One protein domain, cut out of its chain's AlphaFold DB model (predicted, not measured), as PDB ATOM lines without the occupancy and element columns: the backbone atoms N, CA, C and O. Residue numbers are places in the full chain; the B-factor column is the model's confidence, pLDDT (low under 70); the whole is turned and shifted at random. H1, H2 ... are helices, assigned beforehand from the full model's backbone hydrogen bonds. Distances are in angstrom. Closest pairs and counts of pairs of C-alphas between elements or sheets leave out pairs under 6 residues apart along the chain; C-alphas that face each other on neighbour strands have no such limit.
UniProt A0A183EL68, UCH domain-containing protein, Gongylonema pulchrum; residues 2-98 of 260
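AT A GLANCE: This is residues 2 to 98 of the 260 residues of the protein "UCH domain-containing protein" of Gongylonema pulchrum (UniProt A0A183EL68). The two long helices H3 and H6 meet about perpendicular through the first part of H3, and the short helices H1, H2 and H4 pack on H3, with H5 next to H4. The turn around Glu 64 and the helix H7 lie at opposite ends of the long axis. The printed part has 97 residues with seven named helices, H1 to H7 in chain order, and no named strand; the class is all helix. It is only just compact, close to loose, with a radius of gyration of the C-alphas of 14.7 A, and its elongated outline spans 52 by 32 by 27 A.

HOW THE PARTS SIT: Start at H1, residues 2 to 6: it touches residues 30 to 37 of H3, residues 24 to 41, the hub, with C-alphas Leu 5 and Arg 34 closest at 5.3 A. H2, residues 12 to 16, touches residues 24 to 32 of H3, Val 15 to Ala 28 being the closest C-alphas at 5.4 A. Next, H4, residues 52 to 55, touches residues 25 to 29 of H3, with C-alphas Gly 25 and Val 55 closest at 5.2 A. H5, residues 57 to 60, and H4 touch only at the corner, C-alphas His 53 and Ala 60 being closest at 4.9 A. H6, residues 72 to 86, touches residues 25 to 30 of H3, about perpendicular at 76 degrees, with C-alphas Ser 26 and Ala 82 closest at 4.3 A. H7, residues 91 to 98, touches no helix; it is close to H1 but not clearly touching, with C-alphas Ala 4 and Gly 91 7.1 A apart. In H1, H2, H3, H6 and H7 every O i to N i+4 pair is within hydrogen-bond range; H4 and H5 are too short for one.

IN THESE COORDINATES: Find C-alpha 2 at (-6.002, 19.850, 8.462), where H1 begins. H3 runs 25.9 A from C-alpha 24 at (-7.569, 14.702, 28.665), H6 21.1 A, and H7 10.5 A to C-alpha 98 at (-16.348, 15.514, -1.562).

THE WHOLE: The farthest C-alphas, Glu 64 and Ala 96, are 52.8 A apart. The printed part has no cut, and H5 to H6 is the long link. Look for pLDDT under 70 at residues 12 to 23, 44 to 50 and 89 to 98.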
ATOM      1  N   ARG A   2      -6.166  18.422   8.098       84.56
ATOM      2  CA  ARG A   2      -6.002  19.850   8.462       84.56
ATOM      3  C   ARG A   2      -7.327  20.586   8.702       84.56
ATOM      4  O   ARG A   2      -7.486  21.219   9.733       84.56
ATOM      5  N   GLU A   3      -8.296  20.426   7.801       83.75
ATOM      6  CA  GLU A   3      -9.635  21.016   7.958       83.75
ATOM      7  C   GLU A   3     -10.406  20.463   9.171       83.75
ATOM      8  O   GLU A   3     -11.071  21.204   9.884       83.75
ATOM      9  N   ALA A   4     -10.293  19.162   9.459       85.44
ATOM     10  CA  ALA A   4     -10.929  18.580  10.641       85.44
ATOM     11  C   ALA A   4     -10.290  19.103  11.939       85.44
ATOM     12  O   ALA A   4     -10.993  19.405  12.899       85.44
ATOM     13  N   LEU A   5      -8.964  19.265  11.952       87.44
ATOM     14  CA  LEU A   5      -8.231  19.847  13.077       87.44
ATOM     15  C   LEU A   5      -8.561  21.329  13.274       87.44
ATOM     16  O   LEU A   5      -8.699  21.765  14.411       87.44
ATOM     17  N   SER A   6      -8.715  22.114  12.203       84.62
ATOM     18  CA  SER A   6      -9.008  23.548  12.325       84.62
ATOM     19  C   SER A   6     -10.375  23.822  12.956       84.62
ATOM     20  O   SER A   6     -10.504  24.814  13.678       84.62
ATOM     21  N   LYS A   7     -11.349  22.928  12.735       84.56
ATOM     22  CA  LYS A   7     -12.683  22.937  13.355       84.56
ATOM     23  C   LYS A   7     -12.701  22.392  14.790       84.56
ATOM     24  O   LYS A   7     -13.690  22.574  15.494       84.56
ATOM     25  N   TYR A   8     -11.637  21.725  15.238       85.12
ATOM     26  CA  TYR A   8     -11.579  21.131  16.571       85.12
ATOM     27  C   TYR A   8     -11.414  22.208  17.658       85.12
ATOM     28  O   TYR A   8     -10.431  22.959  17.669       85.12
ATOM     29  N   SER A   9     -12.372  22.283  18.585       79.00
ATOM     30  CA  SER A   9     -12.401  23.256  19.684       79.00
ATOM     31  C   SER A   9     -11.560  22.815  20.885       79.00
ATOM     32  O   SER A   9     -11.516  21.635  21.220       79.00
ATOM     33  N   GLY A  10     -10.946  23.772  21.584       76.75
ATOM     34  CA  GLY A  10     -10.189  23.531  22.817       76.75
ATOM     35  C   GLY A  10      -8.935  24.398  22.898       76.75
ATOM     36  O   GLY A  10      -8.343  24.724  21.864       76.75
ATOM     37  N   SER A  11      -8.543  24.775  24.112       74.12
ATOM     38  CA  SER A  11      -7.338  25.561  24.386       74.12
ATOM     39  C   SER A  11      -6.326  24.716  25.147       74.12
ATOM     40  O   SER A  11      -6.702  23.949  26.031       74.12
ATOM     41  N   LEU A  12      -5.041  24.831  24.813       69.75
ATOM     42  CA  LEU A  12      -4.013  23.983  25.414       69.75
ATOM     43  C   LEU A  12      -3.916  24.115  26.953       69.75
ATOM     44  O   LEU A  12      -3.850  23.069  27.598       69.75
ATOM     45  N   PRO A  13      -3.981  25.324  27.558       65.00
ATOM     46  CA  PRO A  13      -3.968  25.488  29.013       65.00
ATOM     47  C   PRO A  13      -5.090  24.708  29.713       65.00
ATOM     48  O   PRO A  13      -4.816  23.957  30.649       65.00
ATOM     49  N   ASP A  14      -6.319  24.791  29.194       64.25
ATOM     50  CA  ASP A  14      -7.500  24.128  29.770       64.25
ATOM     51  C   ASP A  14      -7.374  22.601  29.741       64.25
ATOM     52  O   ASP A  14      -7.824  21.896  30.645       64.25
ATOM     53  N   VAL A  15      -6.738  22.071  28.693       65.19
ATOM     54  CA  VAL A  15      -6.634  20.628  28.484       65.19
ATOM     55  C   VAL A  15      -5.431  20.033  29.221       65.19
ATOM     56  O   VAL A  15      -5.523  18.906  29.704       65.19
ATOM     57  N   THR A  16      -4.335  20.785  29.398       63.41
ATOM     58  CA  THR A  16      -3.186  20.336  30.204       63.41
ATOM     59  C   THR A  16      -3.523  20.155  31.686       63.41
ATOM     60  O   THR A  16      -3.024  19.223  32.311       63.41
ATOM     61  N   SER A  17      -4.437  20.962  32.235       61.16
ATOM     62  CA  SER A  17      -4.963  20.778  33.596       61.16
ATOM     63  C   SER A  17      -5.863  19.542  33.732       61.16
ATOM     64  O   SER A  17      -6.021  19.010  34.828       61.16
ATOM     65  N   ALA A  18      -6.425  19.054  32.622       57.47
ATOM     66  CA  ALA A  18      -7.326  17.904  32.575       57.47
ATOM     67  C   ALA A  18      -6.629  16.575  32.220       57.47
ATOM     68  O   ALA A  18      -7.309  15.555  32.111       57.47
ATOM     69  N   VAL A  19      -5.296  16.544  32.061       61.97
ATOM     70  CA  VAL A  19      -4.526  15.325  31.703       61.97
ATOM     71  C   VAL A  19      -4.691  14.204  32.742       61.97
ATOM     72  O   VAL A  19      -4.562  13.033  32.399       61.97
ATOM     73  N   ALA A  20      -5.078  14.535  33.978       55.59
ATOM     74  CA  ALA A  20      -5.440  13.563  35.015       55.59
ATOM     75  C   ALA A  20      -6.756  12.795  34.739       55.59
ATOM     76  O   ALA A  20      -7.043  11.808  35.410       55.59
ATOM     77  N   SER A  21      -7.565  13.229  33.765       53.75
ATOM     78  CA  SER A  21      -8.771  12.527  33.306       53.75
ATOM     79  C   SER A  21      -8.448  11.688  32.068       53.75
ATOM     80  O   SER A  21      -7.776  12.175  31.163       53.75
ATOM     81  N   GLY A  22      -8.962  10.456  31.980       58.47
ATOM     82  CA  GLY A  22      -8.561   9.465  30.962       58.47
ATOM     83  C   GLY A  22      -8.660   9.898  29.487       58.47
ATOM     84  O   GLY A  22      -7.970   9.329  28.646       58.47
ATOM     85  N   ASP A  23      -9.458  10.923  29.162       66.31
ATOM     86  CA  ASP A  23      -9.561  11.491  27.806       66.31
ATOM     87  C   ASP A  23      -8.812  12.833  27.616       66.31
ATOM     88  O   ASP A  23      -8.671  13.337  26.501       66.31
ATOM     89  N   GLY A  24      -8.290  13.425  28.695       76.44
ATOM     90  CA  GLY A  24      -7.569  14.702  28.665       76.44
ATOM     91  C   GLY A  24      -6.285  14.641  27.838       76.44
ATOM     92  O   GLY A  24      -5.983  15.574  27.096       76.44
ATOM     93  N   GLY A  25      -5.577  13.508  27.874       81.88
ATOM     94  CA  GLY A  25      -4.376  13.287  27.064       81.88
ATOM     95  C   GLY A  25      -4.649  13.327  25.556       81.88
ATOM     96  O   GLY A  25      -3.988  14.061  24.821       81.88
ATOM     97  N   SER A  26      -5.677  12.611  25.088       86.94
ATOM     98  CA  SER A  26      -6.067  12.591  23.670       86.94
ATOM     99  C   SER A  26      -6.476  13.980  23.168       86.94
ATOM    100  O   SER A  26      -6.098  14.389  22.064       86.94
ATOM    101  N   LYS A  27      -7.216  14.733  23.994       87.69
ATOM    102  CA  LYS A  27      -7.583  16.128  23.715       87.69
ATOM    103  C   LYS A  27      -6.346  17.019  23.615       87.69
ATOM    104  O   LYS A  27      -6.244  17.788  22.662       87.69
ATOM    105  N   ALA A  28      -5.404  16.895  24.555       86.88
ATOM    106  CA  ALA A  28      -4.204  17.731  24.611       86.88
ATOM    107  C   ALA A  28      -3.343  17.532  23.361       86.88
ATOM    108  O   ALA A  28      -2.929  18.502  22.732       86.88
ATOM    109  N   VAL A  29      -3.145  16.274  22.956       89.12
ATOM    110  CA  VAL A  29      -2.407  15.918  21.736       89.12
ATOM    111  C   VAL A  29      -3.107  16.465  20.494       89.12
ATOM    112  O   VAL A  29      -2.456  17.060  19.641       89.12
ATOM    113  N   THR A  30      -4.432  16.337  20.399       90.19
ATOM    114  CA  THR A  30      -5.195  16.833  19.239       90.19
ATOM    115  C   THR A  30      -5.122  18.360  19.115       90.19
ATOM    116  O   THR A  30      -4.902  18.875  18.017       90.19
ATOM    117  N   VAL A  31      -5.230  19.090  20.235       88.75
ATOM    118  CA  VAL A  31      -5.040  20.552  20.289       88.75
ATOM    119  C   VAL A  31      -3.612  20.938  19.903       88.75
ATOM    120  O   VAL A  31      -3.427  21.813  19.062       88.75
ATOM    121  N   ALA A  32      -2.609  20.253  20.454       87.56
ATOM    122  CA  ALA A  32      -1.206  20.522  20.155       87.56
ATOM    123  C   ALA A  32      -0.887  20.322  18.666       87.56
ATOM    124  O   ALA A  32      -0.238  21.167  18.057       87.56
ATOM    125  N   VAL A  33      -1.391  19.243  18.055       89.44
ATOM    126  CA  VAL A  33      -1.216  18.973  16.619       89.44
ATOM    127  C   VAL A  33      -1.920  20.033  15.768       89.44
ATOM    128  O   VAL A  33      -1.353  20.494  14.777       89.44
ATOM    129  N   ARG A  34      -3.131  20.469  16.146       89.50
ATOM    130  CA  ARG A  34      -3.831  21.577  15.474       89.50
ATOM    131  C   ARG A  34      -3.008  22.866  15.514       89.50
ATOM    132  O   ARG A  34      -2.848  23.511  14.480       89.50
ATOM    133  N   ASP A  35      -2.522  23.248  16.691       86.19
ATOM    134  CA  ASP A  35      -1.793  24.505  16.881       86.19
ATOM    135  C   ASP A  35      -0.418  24.462  16.199       86.19
ATOM    136  O   ASP A  35      -0.011  25.450  15.591       86.19
ATOM    137  N   LEU A  36       0.233  23.293  16.175       86.94
ATOM    138  CA  LEU A  36       1.444  23.056  15.392       86.94
ATOM    139  C   LEU A  36       1.206  23.278  13.893       86.94
ATOM    140  O   LEU A  36       1.987  23.974  13.253       86.94
ATOM    141  N   TYR A  37       0.120  22.739  13.326       88.06
ATOM    142  CA  TYR A  37      -0.207  22.983  11.918       88.06
ATOM    143  C   TYR A  37      -0.448  24.468  11.626       88.06
ATOM    144  O   TYR A  37       0.029  24.959  10.610       88.06
ATOM    145  N   ARG A  38      -1.129  25.193  12.523       86.56
ATOM    146  CA  ARG A  38      -1.329  26.647  12.384       86.56
ATOM    147  C   ARG A  38      -0.008  27.412  12.409       86.56
ATOM    148  O   ARG A  38       0.154  28.348  11.644       86.56
ATOM    149  N   MET A  39       0.929  26.991  13.252       85.44
ATOM    150  CA  MET A  39       2.263  27.581  13.341       85.44
ATOM    151  C   MET A  39       3.140  27.277  12.126       85.44
ATOM    152  O   MET A  39       3.919  28.118  11.704       85.44
ATOM    153  N   MET A  40       3.003  26.092  11.535       85.81
ATOM    154  CA  MET A  40       3.672  25.785  10.268       85.81
ATOM    155  C   MET A  40       3.103  26.599   9.099       85.81
ATOM    156  O   MET A  40       3.818  26.836   8.130       85.81
ATOM    157  N   ASP A  41       1.830  26.997   9.179       86.25
ATOM    158  CA  ASP A  41       1.160  27.802   8.154       86.25
ATOM    159  C   ASP A  41       1.388  29.321   8.363       86.25
ATOM    160  O   ASP A  41       1.334  30.082   7.398       86.25
ATOM    161  N   ASP A  42       1.673  29.762   9.597       84.81
ATOM    162  CA  ASP A  42       2.022  31.143   9.960       84.81
ATOM    163  C   ASP A  42       3.188  31.173  10.965       84.81
ATOM    164  O   ASP A  42       3.013  30.916  12.161       84.81
ATOM    165  N   GLU A  43       4.374  31.565  10.489       70.38
ATOM    166  CA  GLU A  43       5.611  31.663  11.284       70.38
ATOM    167  C   GLU A  43       5.505  32.616  12.491       70.38
ATOM    168  O   GLU A  43       6.362  32.601  13.375       70.38
ATOM    169  N   ARG A  44       4.464  33.459  12.560       69.38
ATOM    170  CA  ARG A  44       4.218  34.383  13.681       69.38
ATOM    171  C   ARG A  44       3.478  33.734  14.849       69.38
ATOM    172  O   ARG A  44       3.352  34.356  15.908       69.38
ATOM    173  N   ALA A  45       2.949  32.522  14.679       63.56
ATOM    174  CA  ALA A  45       2.226  31.839  15.741       63.56
ATOM    175  C   ALA A  45       3.172  31.448  16.889       63.56
ATOM    176  O   ALA A  45       4.301  31.006  16.686       63.56
ATOM    177  N   LYS A  46       2.708  31.611  18.132       61.38
ATOM    178  CA  LYS A  46       3.522  31.331  19.322       61.38
ATOM    179  C   LYS A  46       3.788  29.831  19.479       61.38
ATOM    180  O   LYS A  46       2.856  29.023  19.463       61.38
ATOM    181  N   ASN A  47       5.048  29.496  19.749       56.75
ATOM    182  CA  ASN A  47       5.485  28.152  20.116       56.75
ATOM    183  C   ASN A  47       4.857  27.728  21.447       56.75
ATOM    184  O   ASN A  47       5.131  28.324  22.490       56.75
ATOM    185  N   HIS A  48       4.076  26.655  21.425       57.34
ATOM    186  CA  HIS A  48       3.705  25.930  22.632       57.34
ATOM    187  C   HIS A  48       4.618  24.700  22.710       57.34
ATOM    188  O   HIS A  48       4.732  23.954  21.740       57.34
ATOM    189  N   GLY A  49       5.352  24.549  23.818       58.38
ATOM    190  CA  GLY A  49       6.340  23.478  23.997       58.38
ATOM    191  C   GLY A  49       5.753  22.064  23.878       58.38
ATOM    192  O   GLY A  49       4.542  21.879  23.784       58.38
ATOM    193  N   SER A  50       6.619  21.047  23.890       66.19
ATOM    194  CA  SER A  50       6.222  19.646  23.678       66.19
ATOM    195  C   SER A  50       5.221  19.153  24.733       66.19
ATOM    196  O   SER A  50       5.582  18.825  25.861       66.19
ATOM    197  N   VAL A  51       3.948  19.055  24.339       78.69
ATOM    198  CA  VAL A  51       2.845  18.485  25.139       78.69
ATOM    199  C   VAL A  51       3.005  16.973  25.312       78.69
ATOM    200  O   VAL A  51       2.510  16.396  26.280       78.69
ATOM    201  N   LEU A  52       3.743  16.332  24.399       77.62
ATOM    202  CA  LEU A  52       3.924  14.884  24.360       77.62
ATOM    203  C   LEU A  52       4.536  14.335  25.651       77.62
ATOM    204  O   LEU A  52       4.124  13.275  26.089       77.62
ATOM    205  N   HIS A  53       5.450  15.058  26.297       80.88
ATOM    206  CA  HIS A  53       6.147  14.561  27.491       80.88
ATOM    207  C   HIS A  53       5.266  14.573  28.742       80.88
ATOM    208  O   HIS A  53       5.489  13.794  29.664       80.88
ATOM    209  N   ASN A  54       4.250  15.438  28.754       78.88
ATOM    210  CA  ASN A  54       3.266  15.494  29.829       78.88
ATOM    211  C   ASN A  54       2.164  14.446  29.630       78.88
ATOM    212  O   ASN A  54       1.647  13.911  30.604       78.88
ATOM    213  N   VAL A  55       1.791  14.167  28.374       81.50
ATOM    214  CA  VAL A  55       0.723  13.211  28.038       81.50
ATOM    215  C   VAL A  55       1.229  11.769  27.993       81.50
ATOM    216  O   VAL A  55       0.509  10.854  28.384       81.50
ATOM    217  N   PHE A  56       2.463  11.569  27.539       82.31
ATOM    218  CA  PHE A  56       3.102  10.271  27.351       82.31
ATOM    219  C   PHE A  56       4.427  10.245  28.129       82.31
ATOM    220  O   PHE A  56       5.488  10.542  27.567       82.31
ATOM    221  N   PRO A  57       4.395   9.917  29.437       83.19
ATOM    222  CA  PRO A  57       5.581   9.926  30.292       83.19
ATOM    223  C   PRO A  57       6.720   9.037  29.786       83.19
ATOM    224  O   PRO A  57       7.881   9.327  30.072       83.19
ATOM    225  N   GLN A  58       6.422   7.999  28.995       82.31
ATOM    226  CA  GLN A  58       7.443   7.151  28.378       82.31
ATOM    227  C   GLN A  58       8.406   7.952  27.486       82.31
ATOM    228  O   GLN A  58       9.604   7.663  27.444       82.31
ATOM    229  N   PHE A  59       7.921   9.033  26.865       85.44
ATOM    230  CA  PHE A  59       8.741   9.911  26.038       85.44
ATOM    231  C   PHE A  59       9.564  10.914  26.856       85.44
ATOM    232  O   PHE A  59      10.499  11.513  26.332       85.44
ATOM    233  N   ALA A  60       9.280  11.061  28.154       85.31
ATOM    234  CA  ALA A  60       9.987  11.964  29.058       85.31
ATOM    235  C   ALA A  60      11.201  11.329  29.759       85.31
ATOM    236  O   ALA A  60      11.826  11.979  30.606       85.31
ATOM    237  N   THR A  61      11.555  10.086  29.413       86.00
ATOM    238  CA  THR A  61      12.716   9.390  29.977       86.00
ATOM    239  C   THR A  61      14.000  10.202  29.774       86.00
ATOM    240  O   THR A  61      14.318  10.642  28.663       86.00
ATOM    241  N   ARG A  62      14.751  10.405  30.864       87.88
ATOM    242  CA  ARG A  62      16.016  11.145  30.869       87.88
ATOM    243  C   ARG A  62      17.202  10.192  30.954       87.88
ATOM    244  O   ARG A  62      17.218   9.302  31.796       87.88
ATOM    245  N   GLY A  63      18.189  10.421  30.099       87.38
ATOM    246  CA  GLY A  63      19.519   9.833  30.175       87.38
ATOM    247  C   GLY A  63      20.545  10.851  30.671       87.38
ATOM    248  O   GLY A  63      20.206  11.952  31.105       87.38
ATOM    249  N   GLU A  64      21.818  10.491  30.551       87.00
ATOM    250  CA  GLU A  64      22.956  11.279  31.043       87.00
ATOM    251  C   GLU A  64      23.065  12.679  30.403       87.00
ATOM    252  O   GLU A  64      23.492  13.631  31.051       87.00
ATOM    253  N   HIS A  65      22.608  12.837  29.155       82.56
ATOM    254  CA  HIS A  65      22.686  14.093  28.392       82.56
ATOM    255  C   HIS A  65      21.325  14.756  28.122       82.56
ATOM    256  O   HIS A  65      21.196  15.566  27.207       82.56
ATOM    257  N   GLY A  66      20.294  14.429  28.907       86.31
ATOM    258  CA  GLY A  66      18.954  15.000  28.753       86.31
ATOM    259  C   GLY A  66      17.928  13.973  28.286       86.31
ATOM    260  O   GLY A  66      17.935  12.835  28.740       86.31
ATOM    261  N   TRP A  67      16.980  14.378  27.444       83.62
ATOM    262  CA  TRP A  67      15.883  13.501  27.018       83.62
ATOM    263  C   TRP A  67      16.383  12.418  26.060       83.62
ATOM    264  O   TRP A  67      17.154  12.695  25.142       83.62
ATOM    265  N   MET A  68      15.954  11.177  26.283       88.88
ATOM    266  CA  MET A  68      16.349  10.046  25.445       88.88
ATOM    267  C   MET A  68      15.600  10.047  24.110       88.88
ATOM    268  O   MET A  68      14.442  10.456  24.041       88.88
ATOM    269  N   GLN A  69      16.247   9.534  23.059       87.88
ATOM    270  CA  GLN A  69      15.583   9.260  21.783       87.88
ATOM    271  C   GLN A  69      14.533   8.155  21.955       87.88
ATOM    272  O   GLN A  69      14.768   7.186  22.674       87.88
ATOM    273  N   GLN A  70      13.394   8.310  21.281       89.50
ATOM    274  CA  GLN A  70      12.237   7.414  21.375       89.50
ATOM    275  C   GLN A  70      11.873   6.837  20.004       89.50
ATOM    276  O   GLN A  70      12.304   7.355  18.969       89.50
ATOM    277  N   ASP A  71      11.066   5.775  19.992       89.56
ATOM    278  CA  ASP A  71      10.592   5.157  18.754       89.56
ATOM    279  C   ASP A  71       9.536   6.043  18.067       89.56
ATOM    280  O   ASP A  71       8.452   6.311  18.593       89.56
ATOM    281  N   ALA A  72       9.840   6.489  16.846       91.50
ATOM    282  CA  ALA A  72       8.930   7.294  16.038       91.50
ATOM    283  C   ALA A  72       7.627   6.553  15.689       91.50
ATOM    284  O   ALA A  72       6.592   7.197  15.522       91.50
ATOM    285  N   ASN A  73       7.653   5.220  15.584       92.25
ATOM    286  CA  ASN A  73       6.451   4.433  15.328       92.25
ATOM    287  C   ASN A  73       5.511   4.422  16.537       92.25
ATOM    288  O   ASN A  73       4.300   4.511  16.361       92.25
ATOM    289  N   GLU A  74       6.062   4.347  17.750       90.94
ATOM    290  CA  GLU A  74       5.278   4.448  18.985       90.94
ATOM    291  C   GLU A  74       4.613   5.826  19.086       90.94
ATOM    292  O   GLU A  74       3.405   5.924  19.291       90.94
ATOM    293  N   CYS A  75       5.373   6.893  18.818       91.62
ATOM    294  CA  CYS A  75       4.832   8.250  18.749       91.62
ATOM    295  C   CYS A  75       3.718   8.376  17.691       91.62
ATOM    296  O   CYS A  75       2.649   8.916  17.980       91.62
ATOM    297  N   TRP A  76       3.920   7.833  16.484       93.06
ATOM    298  CA  TRP A  76       2.900   7.824  15.430       93.06
ATOM    299  C   TRP A  76       1.623   7.097  15.861       93.06
ATOM    300  O   TRP A  76       0.529   7.627  15.665       93.06
ATOM    301  N   ALA A  77       1.749   5.915  16.468       92.25
ATOM    302  CA  ALA A  77       0.612   5.130  16.934       92.25
ATOM    303  C   ALA A  77      -0.195   5.881  18.005       92.25
ATOM    304  O   ALA A  77      -1.422   5.958  17.905       92.25
ATOM    305  N   GLU A  78       0.479   6.503  18.975       90.56
ATOM    306  CA  GLU A  78      -0.172   7.282  20.031       90.56
ATOM    307  C   GLU A  78      -0.867   8.541  19.498       90.56
ATOM    308  O   GLU A  78      -2.020   8.817  19.847       90.56
ATOM    309  N   VAL A  79      -0.218   9.278  18.590       91.12
ATOM    310  CA  VAL A  79      -0.830  10.440  17.929       91.12
ATOM    311  C   VAL A  79      -2.049  10.011  17.117       91.12
ATOM    312  O   VAL A  79      -3.115  10.617  17.235       91.12
ATOM    313  N   LEU A  80      -1.937   8.944  16.323       91.69
ATOM    314  CA  LEU A  80      -3.036   8.462  15.492       91.69
ATOM    315  C   LEU A  80      -4.223   7.988  16.343       91.69
ATOM    316  O   LEU A  80      -5.373   8.279  16.008       91.69
ATOM    317  N   ARG A  81      -3.956   7.323  17.473       90.06
ATOM    318  CA  ARG A  81      -4.965   6.900  18.455       90.06
ATOM    319  C   ARG A  81      -5.682   8.093  19.091       90.06
ATOM    320  O   ARG A  81      -6.916   8.087  19.179       90.06
ATOM    321  N   ALA A  82      -4.940   9.128  19.490       90.12
ATOM    322  CA  ALA A  82      -5.510  10.363  20.025       90.12
ATOM    323  C   ALA A  82      -6.428  11.046  18.995       90.12
ATOM    324  O   ALA A  82      -7.597  11.311  19.283       90.12
ATOM    325  N   LEU A  83      -5.943  11.227  17.761       90.50
ATOM    326  CA  LEU A  83      -6.708  11.835  16.668       90.50
ATOM    327  C   LEU A  83      -7.953  11.019  16.302       90.50
ATOM    328  O   LEU A  83      -9.024  11.585  16.087       90.50
ATOM    329  N   ARG A  84      -7.842   9.685  16.264       88.88
ATOM    330  CA  ARG A  84      -8.979   8.788  16.012       88.88
ATOM    331  C   ARG A  84     -10.079   8.985  17.052       88.88
ATOM    332  O   ARG A  84     -11.256   8.997  16.701       88.88
ATOM    333  N   THR A  85      -9.697   9.149  18.314       87.94
ATOM    334  CA  THR A  85     -10.640   9.283  19.429       87.94
ATOM    335  C   THR A  85     -11.356  10.633  19.404       87.94
ATOM    336  O   THR A  85     -12.567  10.668  19.611       87.94
ATOM    337  N   GLN A  86     -10.631  11.714  19.100       87.56
ATOM    338  CA  GLN A  86     -11.137  13.089  19.195       87.56
ATOM    339  C   GLN A  86     -11.828  13.603  17.925       87.56
ATOM    340  O   GLN A  86     -12.755  14.401  18.013       87.56
ATOM    341  N   LEU A  87     -11.427  13.145  16.735       86.00
ATOM    342  CA  LEU A  87     -11.971  13.629  15.456       86.00
ATOM    343  C   LEU A  87     -13.185  12.817  14.968       86.00
ATOM    344  O   LEU A  87     -13.266  12.444  13.793       86.00
ATOM    345  N   LYS A  88     -14.120  12.509  15.875       81.38
ATOM    346  CA  LYS A  88     -15.417  11.883  15.558       81.38
ATOM    347  C   LYS A  88     -16.426  12.956  15.123       81.38
ATOM    348  O   LYS A  88     -16.394  14.069  15.635       81.38
ATOM    349  N   GLY A  89     -17.295  12.655  14.155       65.00
ATOM    350  CA  GLY A  89     -18.367  13.566  13.704       65.00
ATOM    351  C   GLY A  89     -17.930  14.783  12.868       65.00
ATOM    352  O   GLY A  89     -18.723  15.320  12.108       65.00
ATOM    353  N   THR A  90     -16.655  15.188  12.885       58.31
ATOM    354  CA  THR A  90     -16.140  16.305  12.054       58.31
ATOM    355  C   THR A  90     -16.039  15.963  10.558       58.31
ATOM    356  O   THR A  90     -15.690  16.812   9.737       58.31
ATOM    357  N   GLY A  91     -16.284  14.698  10.198       53.78
ATOM    358  CA  GLY A  91     -16.141  14.171   8.842       53.78
ATOM    359  C   GLY A  91     -17.375  14.336   7.954       53.78
ATOM    360  O   GLY A  91     -17.213  14.321   6.736       53.78
ATOM    361  N   GLU A  92     -18.575  14.513   8.517       56.22
ATOM    362  CA  GLU A  92     -19.826  14.495   7.742       56.22
ATOM    363  C   GLU A  92     -19.930  15.668   6.756       56.22
ATOM    364  O   GLU A  92     -20.196  15.459   5.573       56.22
ATOM    365  N   GLU A  93     -19.615  16.892   7.191       57.31
ATOM    366  CA  GLU A  93     -19.647  18.087   6.330       57.31
ATOM    367  C   GLU A  93     -18.565  18.068   5.236       57.31
ATOM    368  O   GLU A  93     -18.808  18.437   4.084       57.31
ATOM    369  N   ILE A  94     -17.355  17.621   5.589       58.84
ATOM    370  CA  ILE A  94     -16.214  17.527   4.661       58.84
ATOM    371  C   ILE A  94     -16.511  16.464   3.595       58.84
ATOM    372  O   ILE A  94     -16.185  16.620   2.416       58.84
ATOM    373  N   PHE A  95     -17.163  15.375   4.000       56.28
ATOM    374  CA  PHE A  95     -17.536  14.289   3.111       56.28
ATOM    375  C   PHE A  95     -18.722  14.640   2.201       56.28
ATOM    376  O   PHE A  95     -18.692  14.303   1.017       56.28
ATOM    377  N   ALA A  96     -19.721  15.380   2.699       57.84
ATOM    378  CA  ALA A  96     -20.820  15.892   1.880       57.84
ATOM    379  C   ALA A  96     -20.318  16.757   0.706       57.84
ATOM    380  O   ALA A  96     -20.829  16.629  -0.405       57.84
ATOM    381  N   ARG A  97     -19.257  17.555   0.908       55.59
ATOM    382  CA  ARG A  97     -18.601  18.316  -0.175       55.59
ATOM    383  C   ARG A  97     -17.820  17.440  -1.156       55.59
ATOM    384  O   ARG A  97     -17.850  17.710  -2.350       55.59
ATOM    385  N   ASN A  98     -17.140  16.391  -0.687       54.53
ATOM    386  CA  ASN A  98     -16.348  15.514  -1.562       54.53
ATOM    387  C   ASN A  98     -17.196  14.545  -2.410       54.53
ATOM    388  O   ASN A  98     -16.737  14.127  -3.474       54.53
TER     389      ASN A  98